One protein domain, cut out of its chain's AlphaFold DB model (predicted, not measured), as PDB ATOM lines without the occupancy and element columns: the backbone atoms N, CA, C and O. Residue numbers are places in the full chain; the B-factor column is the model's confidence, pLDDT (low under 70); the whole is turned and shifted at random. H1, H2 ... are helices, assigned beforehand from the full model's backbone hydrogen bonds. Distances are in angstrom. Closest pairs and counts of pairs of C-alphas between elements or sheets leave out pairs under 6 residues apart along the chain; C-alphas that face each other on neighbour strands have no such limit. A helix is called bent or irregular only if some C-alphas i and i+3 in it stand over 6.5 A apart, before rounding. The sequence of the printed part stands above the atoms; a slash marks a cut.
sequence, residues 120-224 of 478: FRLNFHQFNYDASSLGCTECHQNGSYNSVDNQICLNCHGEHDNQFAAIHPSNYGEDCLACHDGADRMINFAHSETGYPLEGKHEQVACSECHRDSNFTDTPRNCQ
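What this domain is: This is residues 120 to 224 of the 478 residues of an uncharacterized protein of Anaerolineales bacterium (UniProt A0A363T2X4). With little regular structure, this is an elongated body mostly of loops, with the helical hairpin H2 and H3 between H1 toward one end and H4 and H5 toward the other. The 105 printed residues have five named helices, H1 to H5 in order, and no named strand; the class is all helix, though named elements hold only 35 residues. It is only just compact, close to loose: radius of gyration of the C-alphas 15.5 A, spans 50 by 26 by 25 A.

Where its parts are: H2, residues 150 to 160, is 15.9 A long and begins at C-alpha 150 (18.784, -4.763, -47.020). H3, residues 162 to 172, is 16.0 A long and only just irregular: C-alphas 166 and 169 are 6.51 A apart. H1 is residues 136 to 139, H4 200 to 204, and H5 207 to 210, ending at C-alpha 210 (7.934, -26.649, -39.844).

How they stand to each other: H2 and H3, a hairpin, touch at a steep tilt of 39 degrees, opposite ways; their closest C-alphas, Gly 158 and Ala 165, are 5.1 A apart. H1 is close to H2 but not clearly touching, the closest C-alphas, Cys 139 and Ile 152, being 6.6 A apart. H4 and H5 are apart from each other and from H1, H2 and H3. O i to N i+4 pairs within hydrogen-bond range number 6 of 7 in H2, 5 of 7 in H3 and 0 of 1 in H4, where 2 of 2 O i to N i+3 pairs are; H1 and H5 are too short for O i to N i+4 pairs.

The domain as a whole: The farthest C-alphas, Gly 143 and Gln 224, are 52.1 A apart. The printed part has no cut; the link H3 to H4, 27 residues, is long. Residues 143, 184 and 214 have pLDDT under 70.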
ATOM      1  N   PHE A 120      22.835  -6.228 -34.971       86.31
ATOM      2  CA  PHE A 120      23.031  -7.432 -35.778       86.31
ATOM      3  C   PHE A 120      24.341  -8.131 -35.408       86.31
ATOM      4  O   PHE A 120      25.439  -7.604 -35.603       86.31
ATOM      5  N   ARG A 121      24.218  -9.342 -34.873       87.94
ATOM      6  CA  ARG A 121      25.310 -10.187 -34.401       87.94
ATOM      7  C   ARG A 121      25.872 -11.009 -35.552       87.94
ATOM      8  O   ARG A 121      25.140 -11.510 -36.393       87.94
ATOM      9  N   LEU A 122      27.179 -11.251 -35.538       88.38
ATOM     10  CA  LEU A 122      27.818 -12.075 -36.567       88.38
ATOM     11  C   LEU A 122      27.821 -13.572 -36.238       88.38
ATOM     12  O   LEU A 122      28.542 -14.309 -36.889       88.38
ATOM     13  N   ASN A 123      27.045 -14.060 -35.263       86.50
ATOM     14  CA  ASN A 123      27.079 -15.465 -34.828       86.50
ATOM     15  C   ASN A 123      27.019 -16.459 -36.000       86.50
ATOM     16  O   ASN A 123      27.826 -17.385 -36.036       86.50
ATOM     17  N   PHE A 124      26.133 -16.205 -36.967       86.62
ATOM     18  CA  PHE A 124      25.974 -17.007 -38.186       86.62
ATOM     19  C   PHE A 124      26.468 -16.311 -39.466       86.62
ATOM     20  O   PHE A 124      26.254 -16.816 -40.558       86.62
ATOM     21  N   HIS A 125      27.160 -15.175 -39.338       90.50
ATOM     22  CA  HIS A 125      27.602 -14.332 -40.458       90.50
ATOM     23  C   HIS A 125      29.102 -14.002 -40.352       90.50
ATOM     24  O   HIS A 125      29.523 -12.865 -40.547       90.50
ATOM     25  N   GLN A 126      29.923 -14.999 -39.998       88.69
ATOM     26  CA  GLN A 126      31.398 -14.885 -39.990       88.69
ATOM     27  C   GLN A 126      32.035 -15.485 -41.246       88.69
ATOM     28  O   GLN A 126      33.182 -15.172 -41.576       88.69
ATOM     29  N   PHE A 127      31.294 -16.356 -41.933       90.75
ATOM     30  CA  PHE A 127      31.749 -17.098 -43.096       90.75
ATOM     31  C   PHE A 127      30.697 -17.062 -44.203       90.75
ATOM     32  O   PHE A 127      29.499 -17.046 -43.924       90.75
ATOM     33  N   ASN A 128      31.166 -17.075 -45.442       88.56
ATOM     34  CA  ASN A 128      30.375 -17.295 -46.640       88.56
ATOM     35  C   ASN A 128      29.905 -18.756 -46.721       88.56
ATOM     36  O   ASN A 128      30.423 -19.637 -46.030       88.56
ATOM     37  N   TYR A 129      28.963 -19.034 -47.623       85.94
ATOM     38  CA  TYR A 129      28.450 -20.389 -47.860       85.94
ATOM     39  C   TYR A 129      29.516 -21.389 -48.337       85.94
ATOM     40  O   TYR A 129      29.374 -22.591 -48.130       85.94
ATOM     41  N   ASP A 130      30.608 -20.903 -48.930       89.62
ATOM     42  CA  ASP A 130      31.782 -21.699 -49.309       89.62
ATOM     43  C   ASP A 130      32.815 -21.855 -48.171       89.62
ATOM     44  O   ASP A 130      33.919 -22.353 -48.392       89.62
ATOM     45  N   ALA A 131      32.455 -21.430 -46.955       90.00
ATOM     46  CA  ALA A 131      33.283 -21.375 -45.753       90.00
ATOM     47  C   ALA A 131      34.467 -20.384 -45.793       90.00
ATOM     48  O   ALA A 131      35.305 -20.397 -44.886       90.00
ATOM     49  N   SER A 132      34.551 -19.495 -46.789       91.81
ATOM     50  CA  SER A 132      35.498 -18.373 -46.751       91.81
ATOM     51  C   SER A 132      35.090 -17.339 -45.693       91.81
ATOM     52  O   SER A 132      33.923 -17.228 -45.342       91.81
ATOM     53  N   SER A 133      36.042 -16.598 -45.117       89.00
ATOM     54  CA  SER A 133      35.733 -15.595 -44.084       89.00
ATOM     55  C   SER A 133      35.090 -14.356 -44.700       89.00
ATOM     56  O   SER A 133      35.654 -13.786 -45.633       89.00
ATOM     57  N   LEU A 134      33.967 -13.919 -44.123       89.19
ATOM     58  CA  LEU A 134      33.281 -12.689 -44.512       89.19
ATOM     59  C   LEU A 134      34.123 -11.462 -44.137       89.19
ATOM     60  O   LEU A 134      34.433 -11.216 -42.967       89.19
ATOM     61  N   GLY A 135      34.484 -10.667 -45.140       86.44
ATOM     62  CA  GLY A 135      35.118  -9.368 -44.969       86.44
ATOM     63  C   GLY A 135      34.112  -8.266 -44.628       86.44
ATOM     64  O   GLY A 135      32.953  -8.298 -45.031       86.44
ATOM     65  N   CYS A 136      34.567  -7.205 -43.952       83.56
ATOM     66  CA  CYS A 136      33.691  -6.091 -43.556       83.56
ATOM     67  C   CYS A 136      32.959  -5.455 -44.749       83.56
ATOM     68  O   CYS A 136      31.831  -4.999 -44.607       83.56
ATOM     69  N   THR A 137      33.604  -5.405 -45.917       85.62
ATOM     70  CA  THR A 137      33.064  -4.789 -47.137       85.62
ATOM     71  C   THR A 137      31.986  -5.616 -47.826       85.62
ATOM     72  O   THR A 137      31.327  -5.099 -48.723       85.62
ATOM     73  N   GLU A 138      31.809  -6.877 -47.427       88.50
ATOM     74  CA  GLU A 138      30.745  -7.735 -47.955       88.50
ATOM     75  C   GLU A 138      29.377  -7.281 -47.426       88.50
ATOM     76  O   GLU A 138      28.406  -7.285 -48.174       88.50
ATOM     77  N   CYS A 139      29.326  -6.748 -46.197       87.25
ATOM     78  CA  CYS A 139      28.121  -6.143 -45.615       87.25
ATOM     79  C   CYS A 139      28.143  -4.603 -45.633       87.25
ATOM     80  O   CYS A 139      27.110  -3.962 -45.810       87.25
ATOM     81  N   HIS A 140      29.313  -3.981 -45.462       86.00
ATOM     82  CA  HIS A 140      29.468  -2.524 -45.385       86.00
ATOM     83  C   HIS A 140      30.076  -1.952 -46.664       86.00
ATOM     84  O   HIS A 140      31.295  -1.800 -46.802       86.00
ATOM     85  N   GLN A 141      29.209  -1.603 -47.609       81.88
ATOM     86  CA  GLN A 141      29.617  -1.031 -48.889       81.88
ATOM     87  C   GLN A 141      29.846   0.488 -48.800       81.88
ATOM     88  O   GLN A 141      29.368   1.175 -47.896       81.88
ATOM     89  N   ASN A 142      30.612   1.034 -49.752       73.31
ATOM     90  CA  ASN A 142      30.895   2.475 -49.887       73.31
ATOM     91  C   ASN A 142      31.582   3.136 -48.671       73.31
ATOM     92  O   ASN A 142      31.564   4.358 -48.534       73.31
ATOM     93  N   GLY A 143      32.198   2.341 -47.788       65.50
ATOM     94  CA  GLY A 143      32.860   2.836 -46.576       65.50
ATOM     95  C   GLY A 143      31.897   3.290 -45.472       65.50
ATOM     96  O   GLY A 143      32.331   3.955 -44.531       65.50
ATOM     97  N   SER A 144      30.607   2.946 -45.578       70.00
ATOM     98  CA  SER A 144      29.591   3.252 -44.570       70.00
ATOM     99  C   SER A 144      29.464   2.102 -43.571       70.00
ATOM    100  O   SER A 144      28.969   1.032 -43.909       70.00
ATOM    101  N   TYR A 145      29.899   2.323 -42.330       74.62
ATOM    102  CA  TYR A 145      29.896   1.311 -41.255       74.62
ATOM    103  C   TYR A 145      28.802   1.533 -40.198       74.62
ATOM    104  O   TYR A 145      28.792   0.890 -39.154       74.62
ATOM    105  N   ASN A 146      27.902   2.487 -40.430       71.06
ATOM    106  CA  ASN A 146      26.805   2.841 -39.524       71.06
ATOM    107  C   ASN A 146      25.443   2.271 -39.959       71.06
ATOM    108  O   ASN A 146      24.471   2.424 -39.225       71.06
ATOM    109  N   SER A 147      25.367   1.651 -41.135       76.12
ATOM    110  CA  SER A 147      24.161   1.028 -41.678       76.12
ATOM    111  C   SER A 147      24.537  -0.071 -42.670       76.12
ATOM    112  O   SER A 147      25.637  -0.062 -43.226       76.12
ATOM    113  N   VAL A 148      23.605  -0.989 -42.908       83.88
ATOM    114  CA  VAL A 148      23.668  -2.015 -43.955       83.88
ATOM    115  C   VAL A 148      22.416  -1.855 -44.814       83.88
ATOM    116  O   VAL A 148      21.348  -1.557 -44.285       83.88
ATOM    117  N   ASP A 149      22.560  -1.976 -46.130       87.25
ATOM    118  CA  ASP A 149      21.429  -1.963 -47.063       87.25
ATOM    119  C   ASP A 149      20.815  -3.368 -47.131       87.25
ATOM    120  O   ASP A 149      21.534  -4.340 -47.366       87.25
ATOM    121  N   ASN A 150      19.496  -3.482 -46.965       87.81
ATOM    122  CA  ASN A 150      18.784  -4.763 -47.020       87.81
ATOM    123  C   ASN A 150      18.947  -5.470 -48.377       87.81
ATOM    124  O   ASN A 150      18.897  -6.699 -48.438       87.81
ATOM    125  N   GLN A 151      19.223  -4.735 -49.460       88.62
ATOM    126  CA  GLN A 151      19.531  -5.336 -50.762       88.62
ATOM    127  C   GLN A 151      20.803  -6.190 -50.737       88.62
ATOM    128  O   GLN A 151      20.910  -7.142 -51.505       88.62
ATOM    129  N   ILE A 152      21.757  -5.906 -49.847       90.62
ATOM    130  CA  ILE A 152      22.948  -6.749 -49.676       90.62
ATOM    131  C   ILE A 152      22.535  -8.130 -49.165       90.62
ATOM    132  O   ILE A 152      22.987  -9.141 -49.704       90.62
ATOM    133  N   CYS A 153      21.628  -8.169 -48.186       89.94
ATOM    134  CA  CYS A 153      21.071  -9.406 -47.652       89.94
ATOM    135  C   CYS A 153      20.352 -10.187 -48.760       89.94
ATOM    136  O   CYS A 153      20.638 -11.361 -48.967       89.94
ATOM    137  N   LEU A 154      19.471  -9.528 -49.521       89.69
ATOM    138  CA  LEU A 154      18.703 -10.179 -50.588       89.69
ATOM    139  C   LEU A 154      19.584 -10.718 -51.713       89.69
ATOM    140  O   LEU A 154      19.366 -11.837 -52.162       89.69
ATOM    141  N   ASN A 155      20.592  -9.960 -52.146       90.31
ATOM    142  CA  ASN A 155      21.505 -10.414 -53.191       90.31
ATOM    143  C   ASN A 155      22.325 -11.620 -52.717       90.31
ATOM    144  O   ASN A 155      22.362 -12.636 -53.401       90.31
ATOM    145  N   CYS A 156      22.928 -11.539 -51.528       90.94
ATOM    146  CA  CYS A 156      23.770 -12.615 -51.003       90.94
ATOM    147  C   CYS A 156      22.959 -13.883 -50.679       90.94
ATOM    148  O   CYS A 156      23.314 -14.977 -51.112       90.94
ATOM    149  N   HIS A 157      21.834 -13.759 -49.968       90.56
ATOM    150  CA  HIS A 157      20.981 -14.913 -49.664       90.56
ATOM    151  C   HIS A 157      20.249 -15.440 -50.906       90.56
ATOM    152  O   HIS A 157      20.035 -16.644 -51.008       90.56
ATOM    153  N   GLY A 158      19.914 -14.579 -51.870       90.88
ATOM    154  CA  GLY A 158      19.269 -14.968 -53.124       90.88
ATOM    155  C   GLY A 158      20.172 -15.768 -54.064       90.88
ATOM    156  O   GLY A 158      19.668 -16.604 -54.811       90.88
ATOM    157  N   GLU A 159      21.495 -15.583 -54.001       89.19
ATOM    158  CA  GLU A 159      22.448 -16.457 -54.703       89.19
ATOM    159  C   GLU A 159      22.392 -17.905 -54.193       89.19
ATOM    160  O   GLU A 159      22.582 -18.837 -54.974       89.19
ATOM    161  N   HIS A 160      22.096 -18.100 -52.904       86.81
ATOM    162  CA  HIS A 160      21.942 -19.428 -52.318       86.81
ATOM    163  C   HIS A 160      20.522 -19.981 -52.498       86.81
ATOM    164  O   HIS A 160      20.351 -21.124 -52.919       86.81
ATOM    165  N   ASP A 161      19.498 -19.207 -52.137       87.25
ATOM    166  CA  ASP A 161      18.094 -19.607 -52.226       87.25
ATOM    167  C   ASP A 161      17.227 -18.441 -52.714       87.25
ATOM    168  O   ASP A 161      16.622 -17.683 -51.952       87.25
ATOM    169  N   ASN A 162      17.163 -18.313 -54.038       86.00
ATOM    170  CA  ASN A 162      16.384 -17.278 -54.708       86.00
ATOM    171  C   ASN A 162      14.876 -17.392 -54.425       86.00
ATOM    172  O   ASN A 162      14.172 -16.387 -54.408       86.00
ATOM    173  N   GLN A 163      14.356 -18.606 -54.212       83.56
ATOM    174  CA  GLN A 163      12.930 -18.788 -53.951       83.56
ATOM    175  C   GLN A 163      12.573 -18.250 -52.564       83.56
ATOM    176  O   GLN A 163      11.627 -17.468 -52.439       83.56
ATOM    177  N   PHE A 164      13.354 -18.612 -51.543       82.44
ATOM    178  CA  PHE A 164      13.185 -18.080 -50.195       82.44
ATOM    179  C   PHE A 164      13.376 -16.559 -50.172       82.44
ATOM    180  O   PHE A 164      12.501 -15.837 -49.690       82.44
ATOM    181  N   ALA A 165      14.468 -16.058 -50.758       84.44
ATOM    182  CA  ALA A 165      14.789 -14.631 -50.775       84.44
ATOM    183  C   ALA A 165      13.744 -13.776 -51.516       84.44
ATOM    184  O   ALA A 165      13.578 -12.603 -51.190       84.44
ATOM    185  N   ALA A 166      13.008 -14.348 -52.475       82.75
ATOM    186  CA  ALA A 166      11.929 -13.652 -53.177       82.75
ATOM    187  C   ALA A 166      10.599 -13.656 -52.402       82.75
ATOM    188  O   ALA A 166       9.892 -12.649 -52.371       82.75
ATOM    189  N   ILE A 167      10.231 -14.785 -51.789       81.25
ATOM    190  CA  ILE A 167       8.928 -14.945 -51.122       81.25
ATOM    191  C   ILE A 167       8.939 -14.315 -49.724       81.25
ATOM    192  O   ILE A 167       7.955 -13.695 -49.313       81.25
ATOM    193  N   HIS A 168      10.043 -14.451 -48.990       82.38
ATOM    194  CA  HIS A 168      10.120 -14.060 -47.585       82.38
ATOM    195  C   HIS A 168       9.853 -12.555 -47.353       82.38
ATOM    196  O   HIS A 168       8.961 -12.240 -46.557       82.38
ATOM    197  N   PRO A 169      10.473 -11.612 -48.094       85.75
ATOM    198  CA  PRO A 169      10.173 -10.185 -47.949       85.75
ATOM    199  C   PRO A 169       8.757  -9.819 -48.403       85.75
ATOM    200  O   PRO A 169       8.157  -8.894 -47.865       85.75
ATOM    201  N   SER A 170       8.187 -10.559 -49.363       82.00
ATOM    202  CA  SER A 170       6.803 -10.342 -49.801       82.00
ATOM    203  C   SER A 170       5.781 -10.692 -48.713       82.00
ATOM    204  O   SER A 170       4.694 -10.116 -48.701       82.00
ATOM    205  N   ASN A 171       6.106 -11.633 -47.822       75.44
ATOM    206  CA  ASN A 171       5.224 -12.062 -46.735       75.44
ATOM    207  C   ASN A 171       5.387 -11.225 -45.456       75.44
ATOM    208  O   ASN A 171       4.408 -11.030 -44.737       75.44
ATOM    209  N   TYR A 172       6.598 -10.730 -45.172       76.81
ATOM    210  CA  TYR A 172       6.948 -10.121 -43.876       76.81
ATOM    211  C   TYR A 172       7.472  -8.683 -43.952       76.81
ATOM    212  O   TYR A 172       7.602  -8.024 -42.921       76.81
ATOM    213  N   GLY A 173       7.713  -8.168 -45.155       80.62
ATOM    214  CA  GLY A 173       8.293  -6.852 -45.390       80.62
ATOM    215  C   GLY A 173       9.795  -6.900 -45.673       80.62
ATOM    216  O   GLY A 173      10.476  -7.896 -45.445       80.62
ATOM    217  N   GLU A 174      10.316  -5.792 -46.195       85.81
ATOM    218  CA  GLU A 174      11.717  -5.676 -46.624       85.81
ATOM    219  C   GLU A 174      12.669  -5.248 -45.498       85.81
ATOM    220  O   GLU A 174      13.874  -5.181 -45.723       85.81
ATOM    221  N   ASP A 175      12.161  -4.939 -44.299       86.62
ATOM    222  CA  ASP A 175      12.985  -4.535 -43.154       86.62
ATOM    223  C   ASP A 175      13.539  -5.754 -42.409       86.62
ATOM    224  O   ASP A 175      13.030  -6.166 -41.367       86.62
ATOM    225  N   CYS A 176      14.594  -6.353 -42.966       86.31
ATOM    226  CA  CYS A 176      15.189  -7.582 -42.443       86.31
ATOM    227  C   CYS A 176      15.589  -7.446 -40.967       86.31
ATOM    228  O   CYS A 176      15.350  -8.354 -40.175       86.31
ATOM    229  N   LEU A 177      16.168  -6.304 -40.584       85.19
ATOM    230  CA  LEU A 177      16.682  -6.056 -39.234       85.19
ATOM    231  C   LEU A 177      15.581  -5.751 -38.207       85.19
ATOM    232  O   LEU A 177      15.875  -5.699 -37.013       85.19
ATOM    233  N   ALA A 178      14.319  -5.590 -38.625       83.75
ATOM    234  CA  ALA A 178      13.189  -5.521 -37.693       83.75
ATOM    235  C   ALA A 178      12.986  -6.843 -36.937       83.75
ATOM    236  O   ALA A 178      12.511  -6.833 -35.794       83.75
ATOM    237  N   CYS A 179      13.370  -7.951 -37.581       82.06
ATOM    238  CA  CYS A 179      13.198  -9.310 -37.086       82.06
ATOM    239  C   CYS A 179      14.525 -10.068 -36.963       82.06
ATOM    240  O   CYS A 179      14.685 -10.825 -36.019       82.06
ATOM    241  N   HIS A 180      15.497  -9.904 -37.857       86.56
ATOM    242  CA  HIS A 180      16.734 -10.687 -37.829       86.56
ATOM    243  C   HIS A 180      17.851  -9.976 -37.065       86.56
ATOM    244  O   HIS A 180      18.320  -8.917 -37.473       86.56
ATOM    245  N   ASP A 181      18.338 -10.615 -35.999       85.38
ATOM    246  CA  ASP A 181      19.451 -10.121 -35.178       85.38
ATOM    247  C   ASP A 181      20.798 -10.791 -35.492       85.38
ATOM    248  O   ASP A 181      21.773 -10.587 -34.771       85.38
ATOM    249  N   GLY A 182      20.855 -11.632 -36.529       86.69
ATOM    250  CA  GLY A 182      22.057 -12.362 -36.939       86.69
ATOM    251  C   GLY A 182      22.468 -13.526 -36.019       86.69
ATOM    252  O   GLY A 182      23.499 -14.165 -36.256       86.69
ATOM    253  N   ALA A 183      21.656 -13.853 -35.007       80.56
ATOM    254  CA  ALA A 183      21.802 -15.021 -34.135       80.56
ATOM    255  C   ALA A 183      20.797 -16.145 -34.444       80.56
ATOM    256  O   ALA A 183      20.558 -16.991 -33.579       80.56
ATOM    257  N   ASP A 184      20.241 -16.157 -35.660       69.50
ATOM    258  CA  ASP A 184      19.227 -17.122 -36.118       69.50
ATOM    259  C   ASP A 184      18.001 -17.176 -35.185       69.50
ATOM    260  O   ASP A 184      17.419 -18.219 -34.892       69.50
ATOM    261  N   ARG A 185      17.639 -16.009 -34.641       71.06
ATOM    262  CA  ARG A 185      16.445 -15.791 -33.826       71.06
ATOM    263  C   ARG A 185      15.714 -14.574 -34.363       71.06
ATOM    264  O   ARG A 185      16.341 -13.593 -34.759       71.06
ATOM    265  N   MET A 186      14.385 -14.635 -34.352       73.88
ATOM    266  CA  MET A 186      13.587 -13.454 -34.643       73.88
ATOM    267  C   MET A 186      13.464 -12.590 -33.383       73.88
ATOM    268  O   MET A 186      12.948 -13.044 -32.360       73.88
ATOM    269  N   ILE A 187      13.922 -11.344 -33.443       74.75
ATOM    270  CA  ILE A 187      13.577 -10.307 -32.474       74.75
ATOM    271  C   ILE A 187      12.167  -9.791 -32.768       74.75
ATOM    272  O   ILE A 187      11.736  -9.746 -33.915       74.75
ATOM    273  N   ASN A 188      11.427  -9.419 -31.723       73.88
ATOM    274  CA  ASN A 188      10.072  -8.856 -31.829       73.88
ATOM    275  C   ASN A 188       9.008  -9.757 -32.494       73.88
ATOM    276  O   ASN A 188       7.912  -9.285 -32.777       73.88
ATOM    277  N   PHE A 189       9.290 -11.049 -32.689       77.50
ATOM    278  CA  PHE A 189       8.309 -12.049 -33.105       77.50
ATOM    279  C   PHE A 189       8.251 -13.180 -32.078       77.50
ATOM    280  O   PHE A 189       9.240 -13.878 -31.845       77.50
ATOM    281  N   ALA A 190       7.087 -13.373 -31.461       79.69
ATOM    282  CA  ALA A 190       6.900 -14.362 -30.409       79.69
ATOM    283  C   ALA A 190       5.914 -15.451 -30.850       79.69
ATOM    284  O   ALA A 190       4.714 -15.209 -30.966       79.69
ATOM    285  N   HIS A 191       6.397 -16.689 -31.008       85.50
ATOM    286  CA  HIS A 191       5.530 -17.844 -31.288       85.50
ATOM    287  C   HIS A 191       4.461 -18.060 -30.202       85.50
ATOM    288  O   HIS A 191       3.395 -18.597 -30.493       85.50
ATOM    289  N   SER A 192       4.701 -17.593 -28.972       86.50
ATOM    290  CA  SER A 192       3.724 -17.607 -27.876       86.50
ATOM    291  C   SER A 192       2.465 -16.778 -28.146       86.50
ATOM    292  O   SER A 192       1.450 -16.992 -27.494       86.50
ATOM    293  N   GLU A 193       2.524 -15.828 -29.078       85.25
ATOM    294  CA  GLU A 193       1.379 -15.008 -29.493       85.25
ATOM    295  C   GLU A 193       0.615 -15.629 -30.675       85.25
ATOM    296  O   GLU A 193      -0.410 -15.107 -31.112       85.25
ATOM    297  N   THR A 194       1.098 -16.761 -31.191       83.50
ATOM    298  CA  THR A 194       0.492 -17.483 -32.313       83.50
ATOM    299  C   THR A 194      -0.364 -18.656 -31.829       83.50
ATOM    300  O   THR A 194      -0.405 -18.998 -30.648       83.50
ATOM    301  N   GLY A 195      -1.046 -19.327 -32.763       83.44
ATOM    302  CA  GLY A 195      -1.831 -20.530 -32.472       83.44
ATOM    303  C   GLY A 195      -1.013 -21.797 -32.193       83.44
ATOM    304  O   GLY A 195      -1.624 -22.859 -32.078       83.44
ATOM    305  N   TYR A 196       0.322 -21.714 -32.153       87.62
ATOM    306  CA  TYR A 196       1.218 -22.823 -31.822       87.62
ATOM    307  C   TYR A 196       2.447 -22.301 -31.050       87.62
ATOM    308  O   TYR A 196       3.444 -21.910 -31.664       87.62
ATOM    309  N   PRO A 197       2.392 -22.243 -29.707       89.88
ATOM    310  CA  PRO A 197       3.559 -21.887 -28.911       89.88
ATOM    311  C   PRO A 197       4.632 -22.973 -29.049       89.88
ATOM    312  O   PRO A 197       4.354 -24.163 -28.892       89.88
ATOM    313  N   LEU A 198       5.870 -22.568 -29.339       89.25
ATOM    314  CA  LEU A 198       6.999 -23.494 -29.354       89.25
ATOM    315  C   LEU A 198       7.346 -23.869 -27.912       89.25
ATOM    316  O   LEU A 198       7.768 -23.019 -27.133       89.25
ATOM    317  N   GLU A 199       7.164 -25.144 -27.575       89.81
ATOM    318  CA  GLU A 199       7.481 -25.695 -26.260       89.81
ATOM    319  C   GLU A 199       8.398 -26.913 -26.381       89.81
ATOM    320  O   GLU A 199       8.261 -27.758 -27.276       89.81
ATOM    321  N   GLY A 200       9.311 -27.056 -25.422       91.25
ATOM    322  CA  GLY A 200      10.113 -28.261 -25.273       91.25
ATOM    323  C   GLY A 200      11.070 -28.455 -26.446       91.25
ATOM    324  O   GLY A 200      11.936 -27.623 -26.699       91.25
ATOM    325  N   LYS A 201      10.963 -29.582 -27.153       91.38
ATOM    326  CA  LYS A 201      11.861 -29.892 -28.275       91.38
ATOM    327  C   LYS A 201      11.606 -29.014 -29.499       91.38
ATOM    328  O   LYS A 201      12.547 -28.795 -30.254       91.38
ATOM    329  N   HIS A 202      10.400 -28.467 -29.661       91.12
ATOM    330  CA  HIS A 202      10.067 -27.592 -30.789       91.12
ATOM    331  C   HIS A 202      10.748 -26.217 -30.712       91.12
ATOM    332  O   HIS A 202      10.906 -25.570 -31.738       91.12
ATOM    333  N   GLU A 203      11.231 -25.789 -29.539       88.31
ATOM    334  CA  GLU A 203      11.996 -24.535 -29.380       88.31
ATOM    335  C   GLU A 203      13.344 -24.545 -30.118       88.31
ATOM    336  O   GLU A 203      13.944 -23.495 -30.333       88.31
ATOM    337  N   GLN A 204      13.845 -25.732 -30.463       83.69
ATOM    338  CA  GLN A 204      15.159 -25.937 -31.082       83.69
ATOM    339  C   GLN A 204      15.054 -26.353 -32.552       83.69
ATOM    340  O   GLN A 204      16.066 -26.648 -33.183       83.69
ATOM    341  N   VAL A 205      13.834 -26.438 -33.081       83.94
ATOM    342  CA  VAL A 205      13.584 -26.851 -34.458       83.94
ATOM    343  C   VAL A 205      13.799 -25.650 -35.373       83.94
ATOM    344  O   VAL A 205      13.270 -24.568 -35.122       83.94
ATOM    345  N   ALA A 206      14.591 -25.835 -36.430       80.69
ATOM    346  CA  ALA A 206      14.801 -24.798 -37.432       80.69
ATOM    347  C   ALA A 206      13.477 -24.453 -38.128       80.69
ATOM    348  O   ALA A 206      12.645 -25.329 -38.367       80.69
ATOM    349  N   CYS A 207      13.288 -23.185 -38.499       78.50
ATOM    350  CA  CYS A 207      12.027 -22.709 -39.070       78.50
ATOM    351  C   CYS A 207      11.583 -23.529 -40.291       78.50
ATOM    352  O   CYS A 207      10.401 -23.837 -40.416       78.50
ATOM    353  N   SER A 208      12.526 -23.926 -41.152       78.75
ATOM    354  CA  SER A 208      12.285 -24.695 -42.382       78.75
ATOM    355  C   SER A 208      11.728 -26.102 -42.152       78.75
ATOM    356  O   SER A 208      11.078 -26.653 -43.037       78.75
ATOM    357  N   GLU A 209      11.949 -26.691 -40.976       83.88
ATOM    358  CA  GLU A 209      11.436 -28.027 -40.646       83.88
ATOM    359  C   GLU A 209       9.908 -28.017 -40.473       83.88
ATOM    360  O   GLU A 209       9.223 -28.986 -40.821       83.88
ATOM    361  N   CYS A 210       9.370 -26.897 -39.973       84.12
ATOM    362  CA  CYS A 210       7.934 -26.649 -39.844       84.12
ATOM    363  C   CYS A 210       7.376 -25.924 -41.079       84.12
ATOM    364  O   CYS A 210       6.375 -26.349 -41.657       84.12
ATOM    365  N   HIS A 211       8.041 -24.855 -41.511       82.25
ATOM    366  CA  HIS A 211       7.664 -24.006 -42.643       82.25
ATOM    367  C   HIS A 211       8.291 -24.511 -43.941       82.25
ATOM    368  O   HIS A 211       9.185 -23.895 -44.528       82.25
ATOM    369  N   ARG A 212       7.820 -25.681 -44.371       80.06
ATOM    370  CA  ARG A 212       8.298 -26.355 -45.581       80.06
ATOM    371  C   ARG A 212       8.006 -25.515 -46.824       80.06
ATOM    372  O   ARG A 212       7.029 -24.768 -46.869       80.06
ATOM    373  N   ASP A 213       8.884 -25.624 -47.819       73.94
ATOM    374  CA  ASP A 213       8.801 -24.895 -49.094       73.94
ATOM    375  C   ASP A 213       8.744 -23.365 -48.941       73.94
ATOM    376  O   ASP A 213       8.208 -22.655 -49.794       73.94
ATOM    377  N   SER A 214       9.308 -22.846 -47.843       69.25
ATOM    378  CA  SER A 214       9.257 -21.423 -47.480       69.25
ATOM    379  C   SER A 214       7.833 -20.887 -47.272       69.25
ATOM    380  O   SER A 214       7.605 -19.679 -47.372       69.25
ATOM    381  N   ASN A 215       6.863 -21.766 -46.986       72.88
ATOM    382  CA  ASN A 215       5.498 -21.372 -46.670       72.88
ATOM    383  C   ASN A 215       5.313 -21.209 -45.155       72.88
ATOM    384  O   ASN A 215       5.317 -22.174 -44.390       72.88
ATOM    385  N   PHE A 216       5.091 -19.965 -44.741       76.38
ATOM    386  CA  PHE A 216       4.865 -19.606 -43.344       76.38
ATOM    387  C   PHE A 216       3.383 -19.384 -42.995       76.38
ATOM    388  O   PHE A 216       3.046 -18.977 -41.883       76.38
ATOM    389  N   THR A 217       2.486 -19.667 -43.939       76.25
ATOM    390  CA  THR A 217       1.032 -19.666 -43.743       76.25
ATOM    391  C   THR A 217       0.513 -21.103 -43.671       76.25
ATOM    392  O   THR A 217       1.107 -22.011 -44.249       76.25
ATOM    393  N   ASP A 218      -0.577 -21.321 -42.928       80.94
ATOM    394  CA  ASP A 218      -1.278 -22.614 -42.833       80.94
ATOM    395  C   ASP A 218      -0.402 -23.819 -42.441       80.94
ATOM    396  O   ASP A 218      -0.680 -24.962 -42.806       80.94
ATOM    397  N   THR A 219       0.651 -23.586 -41.651       87.25
ATOM    398  CA  THR A 219       1.510 -24.657 -41.137       87.25
ATOM    399  C   THR A 219       0.695 -25.642 -40.286       87.25
ATOM    400  O   THR A 219      -0.014 -25.211 -39.364       87.25
ATOM    401  N   PRO A 220       0.765 -26.960 -40.567       88.88
ATOM    402  CA  PRO A 220       0.043 -27.962 -39.797       88.88
ATOM    403  C   PRO A 220       0.419 -27.926 -38.314       88.88
ATOM    404  O   PRO A 220       1.587 -27.809 -37.956       88.88
ATOM    405  N   ARG A 221      -0.589 -28.041 -37.442       87.69
ATOM    406  CA  ARG A 221      -0.425 -27.986 -35.976       87.69
ATOM    407  C   ARG A 221      -0.697 -29.313 -35.275       87.69
ATOM    408  O   ARG A 221      -0.370 -29.456 -34.102       87.69
ATOM    409  N   ASN A 222      -1.311 -30.264 -35.975       87.88
ATOM    410  CA  ASN A 222      -1.632 -31.570 -35.412       87.88
ATOM    411  C   ASN A 222      -0.396 -32.475 -35.472       87.88
ATOM    412  O   ASN A 222       0.307 -32.485 -36.485       87.88
ATOM    413  N   CYS A 223      -0.145 -33.256 -34.418       89.12
ATOM    414  CA  CYS A 223       1.073 -34.061 -34.292       89.12
ATOM    415  C   CYS A 223       1.301 -34.993 -35.490       89.12
ATOM    416  O   CYS A 223       2.413 -35.072 -36.001       89.12
ATOM    417  N   GLN A 224       0.247 -35.659 -35.958       87.50
ATOM    418  CA  GLN A 224       0.283 -36.681 -37.006       87.50
ATOM    419  C   GLN A 224       0.641 -36.157 -38.404       87.50
ATOM    420  O   GLN A 224       1.071 -36.929 -39.254       87.50
TER     421      GLN A 224